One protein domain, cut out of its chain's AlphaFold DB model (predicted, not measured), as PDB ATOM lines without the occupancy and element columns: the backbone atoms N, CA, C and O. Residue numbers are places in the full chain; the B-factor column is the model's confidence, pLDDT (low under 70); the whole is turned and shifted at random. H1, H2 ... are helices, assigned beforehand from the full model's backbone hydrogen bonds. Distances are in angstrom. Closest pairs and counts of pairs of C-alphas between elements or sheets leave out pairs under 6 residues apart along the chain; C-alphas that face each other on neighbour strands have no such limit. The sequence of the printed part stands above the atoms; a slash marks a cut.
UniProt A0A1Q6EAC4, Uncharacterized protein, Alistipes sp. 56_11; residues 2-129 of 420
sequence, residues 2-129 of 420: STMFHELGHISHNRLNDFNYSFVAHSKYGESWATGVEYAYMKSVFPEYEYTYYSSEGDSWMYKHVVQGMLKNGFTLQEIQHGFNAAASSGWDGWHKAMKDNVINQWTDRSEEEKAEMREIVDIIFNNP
ATOM      1  N   SER A   2     124.439 145.462 142.243       61.47
ATOM      2  CA  SER A   2     124.050 144.630 143.393       61.47
ATOM      3  C   SER A   2     125.087 143.542 143.748       61.47
ATOM      4  O   SER A   2     125.521 143.469 144.892       61.47
ATOM      5  N   THR A   3     125.650 142.847 142.747       67.62
ATOM      6  CA  THR A   3     126.746 141.866 142.920       67.62
ATOM      7  C   THR A   3     127.960 142.440 143.659       67.62
ATOM      8  O   THR A   3     128.591 141.747 144.436       67.62
ATOM      9  N   MET A   4     128.284 143.725 143.483       73.75
ATOM     10  CA  MET A   4     129.415 144.345 144.186       73.75
ATOM     11  C   MET A   4     129.147 144.480 145.691       73.75
ATOM     12  O   MET A   4     130.049 144.258 146.493       73.75
ATOM     13  N   PHE A   5     127.920 144.836 146.086       73.06
ATOM     14  CA  PHE A   5     127.549 144.924 147.501       73.06
ATOM     15  C   PHE A   5     127.442 143.546 148.156       73.06
ATOM     16  O   PHE A   5     127.790 143.413 149.326       73.06
ATOM     17  N   HIS A   6     127.044 142.529 147.390       73.56
ATOM     18  CA  HIS A   6     127.093 141.129 147.810       73.56
ATOM     19  C   HIS A   6     128.524 140.704 148.179       73.56
ATOM     20  O   HIS A   6     128.784 140.274 149.301       73.56
ATOM     21  N   GLU A   7     129.488 140.960 147.288       71.94
ATOM     22  CA  GLU A   7     130.910 140.681 147.537       71.94
ATOM     23  C   GLU A   7     131.476 141.483 148.719       71.94
ATOM     24  O   GLU A   7     132.233 140.958 149.538       71.94
ATOM     25  N   LEU A   8     131.066 142.748 148.882       71.31
ATOM     26  CA  LEU A   8     131.406 143.528 150.078       71.31
ATOM     27  C   LEU A   8     130.826 142.913 151.359       71.31
ATOM     28  O   LEU A   8     131.467 142.973 152.410       71.31
ATOM     29  N   GLY A   9     129.654 142.285 151.276       70.81
ATOM     30  CA  GLY A   9     129.069 141.493 152.350       70.81
ATOM     31  C   GLY A   9     129.968 140.332 152.775       70.81
ATOM     32  O   GLY A   9     130.245 140.196 153.970       70.81
ATOM     33  N   HIS A  10     130.527 139.572 151.828       71.75
ATOM     34  CA  HIS A  10     131.527 138.539 152.136       71.75
ATOM     35  C   HIS A  10     132.772 139.127 152.813       71.75
ATOM     36  O   HIS A  10     133.213 138.623 153.848       71.75
ATOM     37  N   ILE A  11     133.293 140.238 152.285       67.88
ATOM     38  CA  ILE A  11     134.495 140.932 152.783       67.88
ATOM     39  C   ILE A  11     134.277 141.546 154.179       67.88
ATOM     40  O   ILE A  11     135.218 141.656 154.967       67.88
ATOM     41  N   SER A  12     133.044 141.913 154.539       63.72
ATOM     42  CA  SER A  12     132.729 142.531 155.836       63.72
ATOM     43  C   SER A  12     133.087 141.649 157.048       63.72
ATOM     44  O   SER A  12     133.279 142.163 158.151       63.72
ATOM     45  N   HIS A  13     133.281 140.343 156.846       61.16
ATOM     46  CA  HIS A  13     133.712 139.386 157.867       61.16
ATOM     47  C   HIS A  13     135.216 139.425 158.199       61.16
ATOM     48  O   HIS A  13     135.653 138.694 159.085       61.16
ATOM     49  N   ASN A  14     136.013 140.288 157.557       51.00
ATOM     50  CA  ASN A  14     137.478 140.384 157.709       51.00
ATOM     51  C   ASN A  14     138.000 140.709 159.128       51.00
ATOM     52  O   ASN A  14     139.207 140.824 159.327       51.00
ATOM     53  N   ARG A  15     137.126 140.876 160.131       51.22
ATOM     54  CA  ARG A  15     137.527 140.933 161.552       51.22
ATOM     55  C   ARG A  15     137.552 139.564 162.241       51.22
ATOM     56  O   ARG A  15     137.936 139.484 163.404       51.22
ATOM     57  N   LEU A  16     137.158 138.499 161.550       51.19
ATOM     58  CA  LEU A  16     137.385 137.124 161.977       51.19
ATOM     59  C   LEU A  16     138.824 136.749 161.585       51.19
ATOM     60  O   LEU A  16     139.191 136.932 160.431       51.19
ATOM     61  N   ASN A  17     139.639 136.249 162.527       48.22
ATOM     62  CA  ASN A  17     140.997 135.746 162.251       48.22
ATOM     63  C   ASN A  17     141.032 134.908 160.954       48.22
ATOM     64  O   ASN A  17     140.100 134.135 160.728       48.22
ATOM     65  N   ASP A  18     142.111 134.998 160.164       48.50
ATOM     66  CA  ASP A  18     142.257 134.410 158.811       48.50
ATOM     67  C   ASP A  18     141.746 132.959 158.659       48.50
ATOM     68  O   ASP A  18     141.245 132.565 157.606       48.50
ATOM     69  N   PHE A  19     141.817 132.156 159.725       46.69
ATOM     70  CA  PHE A  19     141.326 130.775 159.746       46.69
ATOM     71  C   PHE A  19     139.791 130.657 159.652       46.69
ATOM     72  O   PHE A  19     139.280 129.750 158.998       46.69
ATOM     73  N   ASN A  20     139.047 131.586 160.257       50.50
ATOM     74  CA  ASN A  20     137.581 131.605 160.248       50.50
ATOM     75  C   ASN A  20     137.006 132.216 158.964       50.50
ATOM     76  O   ASN A  20     135.875 131.897 158.602       50.50
ATOM     77  N   TYR A  21     137.771 133.057 158.260       51.34
ATOM     78  CA  TYR A  21     137.330 133.692 157.016       51.34
ATOM     79  C   TYR A  21     136.966 132.656 155.948       51.34
ATOM     80  O   TYR A  21     135.853 132.667 155.430       51.34
ATOM     81  N   SER A  22     137.871 131.711 155.670       51.72
ATOM     82  CA  SER A  22     137.648 130.703 154.625       51.72
ATOM     83  C   SER A  22     136.424 129.820 154.898       51.72
ATOM     84  O   SER A  22     135.676 129.521 153.970       51.72
ATOM     85  N   PHE A  23     136.190 129.468 156.168       54.25
ATOM     86  CA  PHE A  23     135.076 128.627 156.599       54.25
ATOM     87  C   PHE A  23     133.738 129.373 156.584       54.25
ATOM     88  O   PHE A  23     132.758 128.847 156.072       54.25
ATOM     89  N   VAL A  24     133.684 130.600 157.113       57.22
ATOM     90  CA  VAL A  24     132.431 131.364 157.229       57.22
ATOM     91  C   VAL A  24     132.029 131.972 155.887       57.22
ATOM     92  O   VAL A  24     130.872 131.816 155.502       57.22
ATOM     93  N   ALA A  25     132.964 132.582 155.146       54.31
ATOM     94  CA  ALA A  25     132.668 133.291 153.897       54.31
ATOM     95  C   ALA A  25     132.095 132.381 152.799       54.31
ATOM     96  O   ALA A  25     131.237 132.839 152.057       54.31
ATOM     97  N   HIS A  26     132.515 131.108 152.748       53.72
ATOM     98  CA  HIS A  26     132.033 130.108 151.779       53.72
ATOM     99  C   HIS A  26     130.956 129.167 152.349       53.72
ATOM    100  O   HIS A  26     130.535 128.217 151.686       53.72
ATOM    101  N   SER A  27     130.542 129.364 153.605       60.66
ATOM    102  CA  SER A  27     129.441 128.595 154.187       60.66
ATOM    103  C   SER A  27     128.095 129.201 153.794       60.66
ATOM    104  O   SER A  27     127.996 130.397 153.526       60.66
ATOM    105  N   LYS A  28     127.021 128.402 153.880       61.16
ATOM    106  CA  LYS A  28     125.639 128.898 153.741       61.16
ATOM    107  C   LYS A  28     125.360 130.119 154.629       61.16
ATOM    108  O   LYS A  28     124.555 130.962 154.251       61.16
ATOM    109  N   TYR A  29     126.035 130.240 155.774       63.53
ATOM    110  CA  TYR A  29     125.909 131.388 156.673       63.53
ATOM    111  C   TYR A  29     126.534 132.668 156.094       63.53
ATOM    112  O   TYR A  29     125.926 133.731 156.200       63.53
ATOM    113  N   GLY A  30     127.694 132.574 155.433       61.62
ATOM    114  CA  GLY A  30     128.356 133.712 154.784       61.62
ATOM    115  C   GLY A  30     127.570 134.257 153.592       61.62
ATOM    116  O   GLY A  30     127.336 135.462 153.520       61.62
ATOM    117  N   GLU A  31     127.084 133.366 152.725       68.81
ATOM    118  CA  GLU A  31     126.191 133.691 151.594       68.81
ATOM    119  C   GLU A  31     124.897 134.378 152.062       68.81
ATOM    120  O   GLU A  31     124.393 135.334 151.462       68.81
ATOM    121  N   SER A  32     124.365 133.926 153.199       71.88
ATOM    122  CA  SER A  32     123.132 134.473 153.761       71.88
ATOM    123  C   SER A  32     123.313 135.880 154.349       71.88
ATOM    124  O   SER A  32     122.441 136.731 154.170       71.88
ATOM    125  N   TRP A  33     124.452 136.172 154.993       76.25
ATOM    126  CA  TRP A  33     124.786 137.535 155.437       76.25
ATOM    127  C   TRP A  33     125.053 138.478 154.264       76.25
ATOM    128  O   TRP A  33     124.541 139.599 154.252       76.25
ATOM    129  N   ALA A  34     125.807 138.021 153.260       76.44
ATOM    130  CA  ALA A  34     126.111 138.807 152.066       76.44
ATOM    131  C   ALA A  34     124.836 139.287 151.357       76.44
ATOM    132  O   ALA A  34     124.725 140.462 151.003       76.44
ATOM    133  N   THR A  35     123.821 138.420 151.288       76.94
ATOM    134  CA  THR A  35     122.487 138.755 150.765       76.94
ATOM    135  C   THR A  35     121.792 139.860 151.581       76.94
ATOM    136  O   THR A  35     121.161 140.758 151.018       76.94
ATOM    137  N   GLY A  36     121.908 139.832 152.913       77.12
ATOM    138  CA  GLY A  36     121.358 140.874 153.786       77.12
ATOM    139  C   GLY A  36     122.059 142.227 153.629       77.12
ATOM    140  O   GLY A  36     121.394 143.264 153.567       77.12
ATOM    141  N   VAL A  37     123.390 142.221 153.501       78.19
ATOM    142  CA  VAL A  37     124.199 143.426 153.242       78.19
ATOM    143  C   VAL A  37     123.866 144.024 151.879       78.19
ATOM    144  O   VAL A  37     123.611 145.225 151.786       78.19
ATOM    145  N   GLU A  38     123.815 143.197 150.835       80.75
ATOM    146  CA  GLU A  38     123.406 143.624 149.498       80.75
ATOM    147  C   GLU A  38     122.043 144.313 149.539       80.75
ATOM    148  O   GLU A  38     121.904 145.423 149.030       80.75
ATOM    149  N   TYR A  39     121.054 143.690 150.187       78.62
ATOM    150  CA  TYR A  39     119.721 144.267 150.319       78.62
ATOM    151  C   TYR A  39     119.746 145.630 151.023       78.62
ATOM    152  O   TYR A  39     119.177 146.594 150.507       78.62
ATOM    153  N   ALA A  40     120.426 145.727 152.169       77.44
ATOM    154  CA  ALA A  40     120.508 146.954 152.960       77.44
ATOM    155  C   ALA A  40     121.091 148.130 152.159       77.44
ATOM    156  O   ALA A  40     120.540 149.232 152.175       77.44
ATOM    157  N   TYR A  41     122.181 147.889 151.426       79.12
ATOM    158  CA  TYR A  41     122.819 148.911 150.596       79.12
ATOM    159  C   TYR A  41     122.025 149.229 149.331       79.12
ATOM    160  O   TYR A  41     121.907 150.390 148.952       79.12
ATOM    161  N   MET A  42     121.441 148.225 148.679       81.88
ATOM    162  CA  MET A  42     120.633 148.471 147.490       81.88
ATOM    163  C   MET A  42     119.369 149.267 147.825       81.88
ATOM    164  O   MET A  42     119.047 150.187 147.085       81.88
ATOM    165  N   LYS A  43     118.700 148.999 148.955       77.12
ATOM    166  CA  LYS A  43     117.534 149.780 149.402       77.12
ATOM    167  C   LYS A  43     117.865 151.206 149.831       77.12
ATOM    168  O   LYS A  43     117.020 152.079 149.664       77.12
ATOM    169  N   SER A  44     119.051 151.454 150.392       74.81
ATOM    170  CA  SER A  44     119.443 152.812 150.793       74.81
ATOM    171  C   SER A  44     119.738 153.715 149.594       74.81
ATOM    172  O   SER A  44     119.523 154.922 149.675       74.81
ATOM    173  N   VAL A  45     120.191 153.137 148.477       80.00
ATOM    174  CA  VAL A  45     120.462 153.863 147.225       80.00
ATOM    175  C   VAL A  45     119.244 153.875 146.292       80.00
ATOM    176  O   VAL A  45     119.002 154.872 145.619       80.00
ATOM    177  N   PHE A  46     118.469 152.790 146.274       81.69
ATOM    178  CA  PHE A  46     117.302 152.581 145.416       81.69
ATOM    179  C   PHE A  46     116.111 152.118 146.275       81.69
ATOM    180  O   PHE A  46     115.935 150.913 146.494       81.69
ATOM    181  N   PRO A  47     115.282 153.044 146.791       77.50
ATOM    182  CA  PRO A  47     114.155 152.716 147.672       77.50
ATOM    183  C   PRO A  47     113.172 151.696 147.077       77.50
ATOM    184  O   PRO A  47     112.587 150.886 147.801       77.50
ATOM    185  N   GLU A  48     113.028 151.682 145.754       76.50
ATOM    186  CA  GLU A  48     112.200 150.762 144.974       76.50
ATOM    187  C   GLU A  48     112.825 149.376 144.760       76.50
ATOM    188  O   GLU A  48     112.148 148.476 144.274       76.50
ATOM    189  N   TYR A  49     114.090 149.159 145.138       75.06
ATOM    190  CA  TYR A  49     114.789 147.900 144.876       75.06
ATOM    191  C   TYR A  49     114.085 146.708 145.524       75.06
ATOM    192  O   TYR A  49     113.979 146.631 146.746       75.06
ATOM    193  N   GLU A  50     113.651 145.742 144.723       67.25
ATOM    194  CA  GLU A  50     113.194 144.447 145.212       67.25
ATOM    195  C   GLU A  50     114.173 143.355 144.791       67.25
ATOM    196  O   GLU A  50     114.554 143.230 143.625       67.25
ATOM    197  N   TYR A  51     114.594 142.551 145.766       64.12
ATOM    198  CA  TYR A  51     115.505 141.442 145.528       64.12
ATOM    199  C   TYR A  51     114.755 140.295 144.837       64.12
ATOM    200  O   TYR A  51     114.010 139.557 145.486       64.12
ATOM    201  N   THR A  52     114.958 140.159 143.527       56.41
ATOM    202  CA  THR A  52     114.247 139.224 142.634       56.41
ATOM    203  C   THR A  52     114.967 137.889 142.417       56.41
ATOM    204  O   THR A  52     114.509 137.082 141.609       56.41
ATOM    205  N   TYR A  53     116.074 137.608 143.118       51.09
ATOM    206  CA  TYR A  53     116.772 136.329 142.950       51.09
ATOM    207  C   TYR A  53     115.947 135.175 143.543       51.09
ATOM    208  O   TYR A  53     115.897 134.967 144.757       51.09
ATOM    209  N   TYR A  54     115.281 134.436 142.655       46.44
ATOM    210  CA  TYR A  54     114.608 133.173 142.929       46.44
ATOM    211  C   TYR A  54     115.632 132.037 142.884       46.44
ATOM    212  O   TYR A  54     115.816 131.397 141.851       46.44
ATOM    213  N   SER A  55     116.262 131.733 144.011       44.59
ATOM    214  CA  SER A  55     116.659 130.350 144.265       44.59
ATOM    215  C   SER A  55     115.801 129.839 145.407       44.59
ATOM    216  O   SER A  55     115.985 130.212 146.561       44.59
ATOM    217  N   SER A  56     114.859 128.958 145.080       43.47
ATOM    218  CA  SER A  56     114.092 128.129 146.017       43.47
ATOM    219  C   SER A  56     114.968 127.134 146.801       43.47
ATOM    220  O   SER A  56     114.478 126.116 147.278       43.47
ATOM    221  N   GLU A  57     116.269 127.399 146.915       42.28
ATOM    222  CA  GLU A  57     117.258 126.544 147.551       42.28
ATOM    223  C   GLU A  57     118.021 127.346 148.612       42.28
ATOM    224  O   GLU A  57     118.940 128.102 148.307       42.28
ATOM    225  N   GLY A  58     117.640 127.143 149.876       55.72
ATOM    226  CA  GLY A  58     118.431 127.519 151.049       55.72
ATOM    227  C   GLY A  58     117.854 128.647 151.899       55.72
ATOM    228  O   GLY A  58     117.090 129.474 151.425       55.72
ATOM    229  N   ASP A  59     118.254 128.683 153.171       57.53
ATOM    230  CA  ASP A  59     117.790 129.622 154.204       57.53
ATOM    231  C   ASP A  59     118.135 131.104 153.920       57.53
ATOM    232  O   ASP A  59     117.687 131.987 154.647       57.53
ATOM    233  N   SER A  60     118.890 131.415 152.856       60.44
ATOM    234  CA  SER A  60     119.447 132.752 152.566       60.44
ATOM    235  C   SER A  60     118.402 133.854 152.383       60.44
ATOM    236  O   SER A  60     118.632 135.008 152.752       60.44
ATOM    237  N   TRP A  61     117.214 133.514 151.880       66.62
ATOM    238  CA  TRP A  61     116.118 134.468 151.729       66.62
ATOM    239  C   TRP A  61     115.528 134.906 153.079       66.62
ATOM    240  O   TRP A  61     115.011 136.013 153.156       66.62
ATOM    241  N   MET A  62     115.639 134.110 154.151       75.38
ATOM    242  CA  MET A  62     115.182 134.510 155.490       75.38
ATOM    243  C   MET A  62     116.097 135.590 156.084       75.38
ATOM    244  O   MET A  62     115.620 136.534 156.710       75.38
ATOM    245  N   TYR A  63     117.406 135.511 155.824       77.81
ATOM    246  CA  TYR A  63     118.393 136.455 156.359       77.81
ATOM    247  C   TYR A  63     118.206 137.868 155.814       77.81
ATOM    248  O   TYR A  63     118.281 138.825 156.584       77.81
ATOM    249  N   LYS A  64     117.894 138.022 154.519       79.44
ATOM    250  CA  LYS A  64     117.621 139.352 153.946       79.44
ATOM    251  C   LYS A  64     116.455 140.034 154.662       79.44
ATOM    252  O   LYS A  64     116.519 141.229 154.938       79.44
ATOM    253  N   HIS A  65     115.412 139.272 154.989       80.94
ATOM    254  CA  HIS A  65     114.230 139.824 155.623       80.94
ATOM    255  C   HIS A  65     114.441 140.086 157.119       80.94
ATOM    256  O   HIS A  65     113.955 141.098 157.612       80.94
ATOM    257  N   VAL A  66     115.258 139.283 157.817       87.00
ATOM    258  CA  VAL A  66     115.718 139.635 159.174       87.00
ATOM    259  C   VAL A  66     116.495 140.943 159.154       87.00
ATOM    260  O   VAL A  66     116.184 141.841 159.929       87.00
ATOM    261  N   VAL A  67     117.465 141.097 158.247       86.56
ATOM    262  CA  VAL A  67     118.233 142.347 158.134       86.56
ATOM    263  C   VAL A  67     117.306 143.522 157.812       86.56
ATOM    264  O   VAL A  67     117.394 144.560 158.463       86.56
ATOM    265  N   GLN A  68     116.367 143.355 156.878       84.94
ATOM    266  CA  GLN A  68     115.347 144.359 156.573       84.94
ATOM    267  C   GLN A  68     114.513 144.740 157.803       84.94
ATOM    268  O   GLN A  68     114.339 145.930 158.072       84.94
ATOM    269  N   GLY A  69     113.987 143.748 158.526       87.12
ATOM    270  CA  GLY A  69     113.178 143.943 159.724       87.12
ATOM    271  C   GLY A  69     113.962 144.685 160.799       87.12
ATOM    272  O   GLY A  69     113.481 145.683 161.327       87.12
ATOM    273  N   MET A  70     115.206 144.283 161.057       90.62
ATOM    274  CA  MET A  70     116.072 144.947 162.034       90.62
ATOM    275  C   MET A  70     116.361 146.403 161.658       90.62
ATOM    276  O   MET A  70     116.212 147.292 162.493       90.62
ATOM    277  N   LEU A  71     116.710 146.675 160.398       88.81
ATOM    278  CA  LEU A  71     116.974 148.043 159.939       88.81
ATOM    279  C   LEU A  71     115.738 148.940 160.084       88.81
ATOM    280  O   LEU A  71     115.852 150.064 160.571       88.81
ATOM    281  N   LYS A  72     114.546 148.440 159.721       86.81
ATOM    282  CA  LYS A  72     113.286 149.179 159.905       86.81
ATOM    283  C   LYS A  72     112.972 149.452 161.374       86.81
ATOM    284  O   LYS A  72     112.418 150.493 161.681       86.81
ATOM    285  N   ASN A  73     113.379 148.562 162.275       90.38
ATOM    286  CA  ASN A  73     113.177 148.701 163.716       90.38
ATOM    287  C   ASN A  73     114.331 149.446 164.421       90.38
ATOM    288  O   ASN A  73     114.462 149.394 165.643       90.38
ATOM    289  N   GLY A  74     115.162 150.174 163.666       89.56
ATOM    290  CA  GLY A  74     116.145 151.108 164.217       89.56
ATOM    291  C   GLY A  74     117.467 150.487 164.662       89.56
ATOM    292  O   GLY A  74     118.233 151.161 165.348       89.56
ATOM    293  N   PHE A  75     117.752 149.240 164.279       91.12
ATOM    294  CA  PHE A  75     119.106 148.700 164.384       91.12
ATOM    295  C   PHE A  75     119.977 149.241 163.253       91.12
ATOM    296  O   PHE A  75     119.553 149.360 162.103       91.12
ATOM    297  N   THR A  76     121.235 149.511 163.558       89.56
ATOM    298  CA  THR A  76     122.257 149.833 162.564       89.56
ATOM    299  C   THR A  76     122.819 148.560 161.938       89.56
ATOM    300  O   THR A  76     122.877 147.501 162.566       89.56
ATOM    301  N   LEU A  77     123.335 148.658 160.708       84.69
ATOM    302  CA  LEU A  77     124.002 147.521 160.065       84.69
ATOM    303  C   LEU A  77     125.185 146.994 160.902       84.69
ATOM    304  O   LEU A  77     125.429 145.791 160.927       84.69
ATOM    305  N   GLN A  78     125.879 147.877 161.628       85.00
ATOM    306  CA  GLN A  78     126.986 147.514 162.514       85.00
ATOM    307  C   GLN A  78     126.526 146.670 163.710       85.00
ATOM    308  O   GLN A  78     127.199 145.705 164.071       85.00
ATOM    309  N   GLU A  79     125.389 147.004 164.317       89.62
ATOM    310  CA  GLU A  79     124.805 146.233 165.422       89.62
ATOM    311  C   GLU A  79     124.348 144.853 164.960       89.62
ATOM    312  O   GLU A  79     124.670 143.846 165.593       89.62
ATOM    313  N   ILE A  80     123.669 144.798 163.813       88.69
ATOM    314  CA  ILE A  80     123.232 143.539 163.206       88.69
ATOM    315  C   ILE A  80     124.453 142.653 162.911       88.69
ATOM    316  O   ILE A  80     124.461 141.468 163.254       88.69
ATOM    317  N   GLN A  81     125.510 143.238 162.342       83.44
ATOM    318  CA  GLN A  81     126.764 142.543 162.062       83.44
ATOM    319  C   GLN A  81     127.461 142.066 163.344       83.44
ATOM    320  O   GLN A  81     128.018 140.969 163.373       83.44
ATOM    321  N   HIS A  82     127.448 142.872 164.408       83.88
ATOM    322  CA  HIS A  82     128.023 142.486 165.694       83.88
ATOM    323  C   HIS A  82     127.325 141.245 166.260       83.88
ATOM    324  O   HIS A  82     128.001 140.275 166.610       83.88
ATOM    325  N   GLY A  83     125.988 141.243 166.273       85.81
ATOM    326  CA  GLY A  83     125.202 140.083 166.686       85.81
ATOM    327  C   GLY A  83     125.462 138.857 165.809       85.81
ATOM    328  O   GLY A  83     125.640 137.760 166.334       85.81
ATOM    329  N   PHE A  84     125.552 139.039 164.488       82.06
ATOM    330  CA  PHE A  84     125.833 137.953 163.546       82.06
ATOM    331  C   PHE A  84     127.217 137.327 163.785       82.06
ATOM    332  O   PHE A  84     127.343 136.112 163.935       82.06
ATOM    333  N   ASN A  85     128.261 138.152 163.913       77.88
ATOM    334  CA  ASN A  85     129.631 137.690 164.151       77.88
ATOM    335  C   ASN A  85     129.796 137.003 165.513       77.88
ATOM    336  O   ASN A  85     130.545 136.032 165.626       77.88
ATOM    337  N   ALA A  86     129.088 137.474 166.543       77.19
ATOM    338  CA  ALA A  86     129.080 136.830 167.856       77.19
ATOM    339  C   ALA A  86     128.464 135.416 167.827       77.19
ATOM    340  O   ALA A  86     128.686 134.631 168.749       77.19
ATOM    341  N   ALA A  87     127.733 135.080 166.761       72.31
ATOM    342  CA  ALA A  87     127.070 133.802 166.542       72.31
ATOM    343  C   ALA A  87     127.705 132.940 165.437       72.31
ATOM    344  O   ALA A  87     127.109 131.947 165.015       72.31
ATOM    345  N   ALA A  88     128.916 133.281 164.973       62.66
ATOM    346  CA  ALA A  88     129.556 132.657 163.808       62.66
ATOM    347  C   ALA A  88     129.684 131.116 163.879       62.66
ATOM    348  O   ALA A  88     129.847 130.469 162.848       62.66
ATOM    349  N   SER A  89     129.598 130.514 165.072       61.41
ATOM    350  CA  SER A  89     129.634 129.059 165.292       61.41
ATOM    351  C   SER A  89     128.294 128.425 165.701       61.41
ATOM    352  O   SER A  89     128.220 127.203 165.801       61.41
ATOM    353  N   SER A  90     127.245 129.218 165.946       69.31
ATOM    354  CA  SER A  90     125.967 128.780 166.539       69.31
ATOM    355  C   SER A  90     124.737 129.021 165.654       69.31
ATOM    356  O   SER A  90     123.620 128.692 166.053       69.31
ATOM    357  N   GLY A  91     124.928 129.528 164.433       74.38
ATOM    358  CA  GLY A  91     123.885 129.599 163.407       74.38
ATOM    359  C   GLY A  91     122.732 130.550 163.754       74.38
ATOM    360  O   GLY A  91     122.928 131.558 164.430       74.38
ATOM    361  N   TRP A  92     121.528 130.240 163.259       80.19
ATOM    362  CA  TRP A  92     120.330 131.086 163.384       80.19
ATOM    363  C   TRP A  92     119.966 131.408 164.841       80.19
ATOM    364  O   TRP A  92     119.900 132.578 165.209       80.19
ATOM    365  N   ASP A  93     119.826 130.382 165.685       84.50
ATOM    366  CA  ASP A  93     119.485 130.540 167.108       84.50
ATOM    367  C   ASP A  93     120.583 131.283 167.877       84.50
ATOM    368  O   ASP A  93     120.318 132.069 168.791       84.50
ATOM    369  N   GLY A  94     121.838 131.063 167.477       86.25
ATOM    370  CA  GLY A  94     122.981 131.807 167.977       86.25
ATOM    371  C   GLY A  94     122.859 133.300 167.709       86.25
ATOM    372  O   GLY A  94     123.061 134.105 168.617       86.25
ATOM    373  N   TRP A  95     122.508 133.667 166.476       87.25
ATOM    374  CA  TRP A  95     122.369 135.060 166.062       87.25
ATOM    375  C   TRP A  95     121.175 135.717 166.748       87.25
ATOM    376  O   TRP A  95     121.313 136.801 167.316       87.25
ATOM    377  N   HIS A  96     120.044 135.012 166.795       90.69
ATOM    378  CA  HIS A  96     118.849 135.428 167.523       90.69
ATOM    379  C   HIS A  96     119.159 135.752 168.987       90.69
ATOM    380  O   HIS A  96     118.799 136.819 169.494       90.69
ATOM    381  N   LYS A  97     119.897 134.866 169.664       91.81
ATOM    382  CA  LYS A  97     120.343 135.078 171.042       91.81
ATOM    383  C   LYS A  97     121.345 136.227 171.157       91.81
ATOM    384  O   LYS A  97     121.200 137.058 172.048       91.81
ATOM    385  N   ALA A  98     122.328 136.313 170.264       90.69
ATOM    386  CA  ALA A  98     123.366 137.340 170.304       90.69
ATOM    387  C   ALA A  98     122.814 138.759 170.103       90.69
ATOM    388  O   ALA A  98     123.290 139.689 170.754       90.69
ATOM    389  N   MET A  99     121.781 138.939 169.272       94.00
ATOM    390  CA  MET A  99     121.093 140.230 169.150       94.00
ATOM    391  C   MET A  99     120.506 140.688 170.492       94.00
ATOM    392  O   MET A  99     120.615 141.854 170.859       94.00
ATOM    393  N   LYS A 100     119.939 139.770 171.276       94.31
ATOM    394  CA  LYS A 100     119.392 140.095 172.601       94.31
ATOM    395  C   LYS A 100     120.498 140.288 173.635       94.31
ATOM    396  O   LYS A 100     120.528 141.297 174.333       94.31
ATOM    397  N   ASP A 101     121.426 139.341 173.706       90.94
ATOM    398  CA  ASP A 101     122.373 139.248 174.815       90.94
ATOM    399  C   ASP A 101     123.608 140.140 174.658       90.94
ATOM    400  O   ASP A 101     124.138 140.622 175.659       90.94
ATOM    401  N   ASN A 102     124.051 140.373 173.421       88.88
ATOM    402  CA  ASN A 102     125.301 141.075 173.128       88.88
ATOM    403  C   ASN A 102     125.085 142.427 172.447       88.88
ATOM    404  O   ASN A 102     125.949 143.284 172.556       88.88
ATOM    405  N   VAL A 103     123.962 142.634 171.755       92.75
ATOM    406  CA  VAL A 103     123.651 143.934 171.143       92.75
ATOM    407  C   VAL A 103     122.763 144.741 172.087       92.75
ATOM    408  O   VAL A 103     123.232 145.706 172.683       92.75
ATOM    409  N   ILE A 104     121.519 144.304 172.310       94.06
ATOM    410  CA  ILE A 104     120.535 145.074 173.090       94.06
ATOM    411  C   ILE A 104     120.997 145.304 174.537       94.06
ATOM    412  O   ILE A 104     120.913 146.420 175.046       94.06
ATOM    413  N   ASN A 105     121.523 144.276 175.214       90.44
ATOM    414  CA  ASN A 105     121.968 144.421 176.610       90.44
ATOM    415  C   ASN A 105     123.126 145.402 176.786       90.44
ATOM    416  O   ASN A 105     123.285 145.957 177.873       90.44
ATOM    417  N   GLN A 106     123.940 145.584 175.747       90.06
ATOM    418  CA  GLN A 106     125.106 146.461 175.792       90.06
ATOM    419  C   GLN A 106     124.759 147.921 175.488       90.06
ATOM    420  O   GLN A 106     125.616 148.784 175.673       90.06
ATOM    421  N   TRP A 107     123.525 148.226 175.074       91.38
ATOM    422  CA  TRP A 107     123.075 149.607 174.944       91.38
ATOM    423  C   TRP A 107     123.094 150.309 176.301       91.38
ATOM    424  O   TRP A 107     122.464 149.874 177.267       91.38
ATOM    425  N   THR A 108     123.843 151.404 176.380       90.44
ATOM    426  CA  THR A 108     123.992 152.212 177.602       90.44
ATOM    427  C   THR A 108     123.116 153.460 177.592       90.44
ATOM    428  O   THR A 108     122.993 154.133 178.608       90.44
ATOM    429  N   ASP A 109     122.548 153.784 176.437       91.94
ATOM    430  CA  ASP A 109     121.772 154.984 176.132       91.94
ATOM    431  C   ASP A 109     120.253 154.744 176.125       91.94
ATOM    432  O   ASP A 109     119.502 155.680 175.869       91.94
ATOM    433  N   ARG A 110     119.804 153.518 176.426       90.31
ATOM    434  CA  ARG A 110     118.388 153.114 176.428       90.31
ATOM    435  C   ARG A 110     117.942 152.558 177.775       90.31
ATOM    436  O   ARG A 110     118.738 151.919 178.473       90.31
ATOM    437  N   SER A 111     116.675 152.771 178.126       93.75
ATOM    438  CA  SER A 111     116.075 152.238 179.353       93.75
ATOM    439  C   SER A 111     115.873 150.715 179.277       93.75
ATOM    440  O   SER A 111     115.916 150.113 178.202       93.75
ATOM    441  N   GLU A 112     115.657 150.057 180.421       93.31
ATOM    442  CA  GLU A 112     115.385 148.611 180.430       93.31
ATOM    443  C   GLU A 112     114.020 148.274 179.811       93.31
ATOM    444  O   GLU A 112     113.877 147.207 179.216       93.31
ATOM    445  N   GLU A 113     113.048 149.188 179.872       90.94
ATOM    446  CA  GLU A 113     111.766 149.069 179.170       90.94
ATOM    447  C   GLU A 113     111.965 149.088 177.649       90.94
ATOM    448  O   GLU A 113     111.491 148.184 176.961       90.94
ATOM    449  N   GLU A 114     112.741 150.047 177.128       90.31
ATOM    450  CA  GLU A 114     113.080 150.110 175.699       90.31
ATOM    451  C   GLU A 114     113.848 148.857 175.255       90.31
ATOM    452  O   GLU A 114     113.592 148.293 174.191       90.31
ATOM    453  N   LYS A 115     114.783 148.363 176.076       93.94
ATOM    454  CA  LYS A 115     115.491 147.109 175.785       93.94
ATOM    455  C   LYS A 115     114.549 145.910 175.780       93.94
ATOM    456  O   LYS A 115     114.711 145.037 174.931       93.94
ATOM    457  N   ALA A 116     113.603 145.830 176.714       92.06
ATOM    458  CA  ALA A 116     112.628 144.744 176.767       92.06
ATOM    459  C   ALA A 116     111.751 144.729 175.506       92.06
ATOM    460  O   ALA A 116     111.631 143.680 174.870       92.06
ATOM    461  N   GLU A 117     111.247 145.894 175.090       90.56
ATOM    462  CA  GLU A 117     110.490 146.048 173.844       90.56
ATOM    463  C   GLU A 117     111.312 145.599 172.627       90.56
ATOM    464  O   GLU A 117     110.845 144.821 171.793       90.56
ATOM    465  N   MET A 118     112.573 146.033 172.546       93.38
ATOM    466  CA  MET A 118     113.449 145.680 171.432       93.38
ATOM    467  C   MET A 118     113.785 144.183 171.392       93.38
ATOM    468  O   MET A 118     113.934 143.630 170.302       93.38
ATOM    469  N   ARG A 119     113.868 143.488 172.537       94.75
ATOM    470  CA  ARG A 119     114.036 142.020 172.559       94.75
ATOM    471  C   ARG A 119     112.807 141.302 172.015       94.75
ATOM    472  O   ARG A 119     112.967 140.341 171.270       94.75
ATOM    473  N   GLU A 120     111.612 141.778 172.354       92.12
ATOM    474  CA  GLU A 120     110.362 141.234 171.821       92.12
ATOM    475  C   GLU A 120     110.277 141.444 170.302       92.12
ATOM    476  O   GLU A 120     109.958 140.516 169.563       92.12
ATOM    477  N   ILE A 121     110.659 142.629 169.813       92.19
ATOM    478  CA  ILE A 121     110.754 142.915 168.373       92.19
ATOM    479  C   ILE A 121     111.735 141.957 167.687       92.19
ATOM    480  O   ILE A 121     111.424 141.405 166.631       92.19
ATOM    481  N   VAL A 122     112.902 141.711 168.293       93.50
ATOM    482  CA  VAL A 122     113.868 140.722 167.795       93.50
ATOM    483  C   VAL A 122     113.245 139.323 167.741       93.50
ATOM    484  O   VAL A 122     113.412 138.633 166.736       93.50
ATOM    485  N   ASP A 123     112.499 138.905 168.767       93.00
ATOM    486  CA  ASP A 123     111.784 137.624 168.766       93.00
ATOM    487  C   ASP A 123     110.753 137.541 167.633       93.00
ATOM    488  O   ASP A 123     110.721 136.546 166.909       93.00
ATOM    489  N   ILE A 124     109.963 138.594 167.414       90.88
ATOM    490  CA  ILE A 124     108.976 138.649 166.329       90.88
ATOM    491  C   ILE A 124     109.661 138.520 164.960       90.88
ATOM    492  O   ILE A 124     109.228 137.700 164.146       90.88
ATOM    493  N   ILE A 125     110.746 139.271 164.724       90.44
ATOM    494  CA  ILE A 125     111.507 139.253 163.464       90.44
ATOM    495  C   ILE A 125     112.098 137.865 163.196       90.44
ATOM    496  O   ILE A 125     111.937 137.337 162.100       90.44
ATOM    497  N   PHE A 126     112.771 137.253 164.174       89.62
ATOM    498  CA  PHE A 126     113.417 135.949 163.976       89.62
ATOM    499  C   PHE A 126     112.421 134.790 163.870       89.62
ATOM    500  O   PHE A 126     112.703 133.815 163.174       89.62
ATOM    501  N   ASN A 127     111.256 134.886 164.515       88.69
ATOM    502  CA  ASN A 127     110.211 133.865 164.408       88.69
ATOM    503  C   ASN A 127     109.387 134.000 163.119       88.69
ATOM    504  O   ASN A 127     108.818 133.013 162.657       88.69
ATOM    505  N   ASN A 128     109.336 135.196 162.523       85.56
ATOM    506  CA  ASN A 128     108.527 135.491 161.336       85.56
ATOM    507  C   ASN A 128     109.327 136.269 160.273       85.56
ATOM    508  O   ASN A 128     108.880 137.323 159.808       85.56
ATOM    509  N   PRO A 129     110.505 135.773 159.851       79.81
ATOM    510  CA  PRO A 129     111.459 136.565 159.083       79.81
ATOM    511  C   PRO A 129     110.871 137.061 157.770       79.81
ATOM    512  O   PRO A 129     111.160 138.169 157.368       79.81
TER     513      PRO A 129
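This is residues 2 to 129 of the 420 residues of an uncharacterized protein of Alistipes sp. 56_11 (UniProt A0A1Q6EAC4). Two groups of helices meet at H4: on one side H1, H3 and H4 cross one on the next, and on the other H6 and H7 form a helical hairpin with H5 packed across H6. H4 joins the groups by touching H5 and H7 as well as H3, while H2 lies at the edge and touches no helix. The printed part has 128 residues with seven named helices, H1 to H7 in order along the chain, and no named strand; the class is all helix. It is compact, with a radius of gyration of the C-alphas of 14.4 A and spans of 40 by 38 by 25 A.

H1, residues 2 to 11, begins at C-alpha 2 (124.050, 144.630, 143.393) and is 14.5 A long. H2 follows, residues 18 to 25, 10.8 A. H3, residues 28 to 45, is the longest helix, 26.3 A, ending at C-alpha 45 (120.462, 153.863, 147.225). H4, residues 60 to 72, is 19.0 A long, and H5, residues 77 to 86, is 14.2 A. H6, residues 91 to 106, is 21.0 A long with a kink of 25 degrees near residue 98. H7, residues 112 to 127, is 22.4 A long and ends at C-alpha 127 (110.211, 133.865, 164.408).

H4 is the hub. It touches H3 at a steep tilt of 43 degrees, the same way, the closest C-alphas being Gly 36 and Lys 64, 4.0 A apart. H3 touches H1 at a steep tilt of 51 degrees, opposite ways, closest at the C-alphas of Gly 9 and Ala 34, 4.0 A. H2 is close to H3 but not clearly touching, with the C-alphas of Val 24 and Gly 30 closest at 5.3 A. With residues 67 to 71 alone H4 touches H5, closest at the C-alphas of Leu 71 and Leu 77, 7.0 A. With residues 66 to 70 alone it touches H7, closest at the C-alphas of Val 66 and Ile 125, 6.0 A. H5 touches H6 at a steep tilt of 62 degrees, with the C-alphas of Gly 83 and Met 99 closest at 4.8 A. The hairpin of H6 and H7 has a shallow tilt of 13 degrees, with the C-alphas of Lys 100 and Arg 119 closest at 5.7 A. Among the pairs that are apart are H4 and H6, and H5 and H7. Every O i to N i+4 pair is within hydrogen-bond range in H1, H3, H5 and H7; H2 has 2 of 4, H4 7 of 9 and H6 7 of 12.

The two C-alphas farthest apart, those of Ser 55 and Ser 111, are 41.4 A from each other. The printed part has no cut. The link from H3 to H4, residues 46 to 59, is long. The mean pLDDT of the printed part is 76.3, and it is under 70 at residues 2 to 3, 11 to 31, 50 to 61 and 88 to 90.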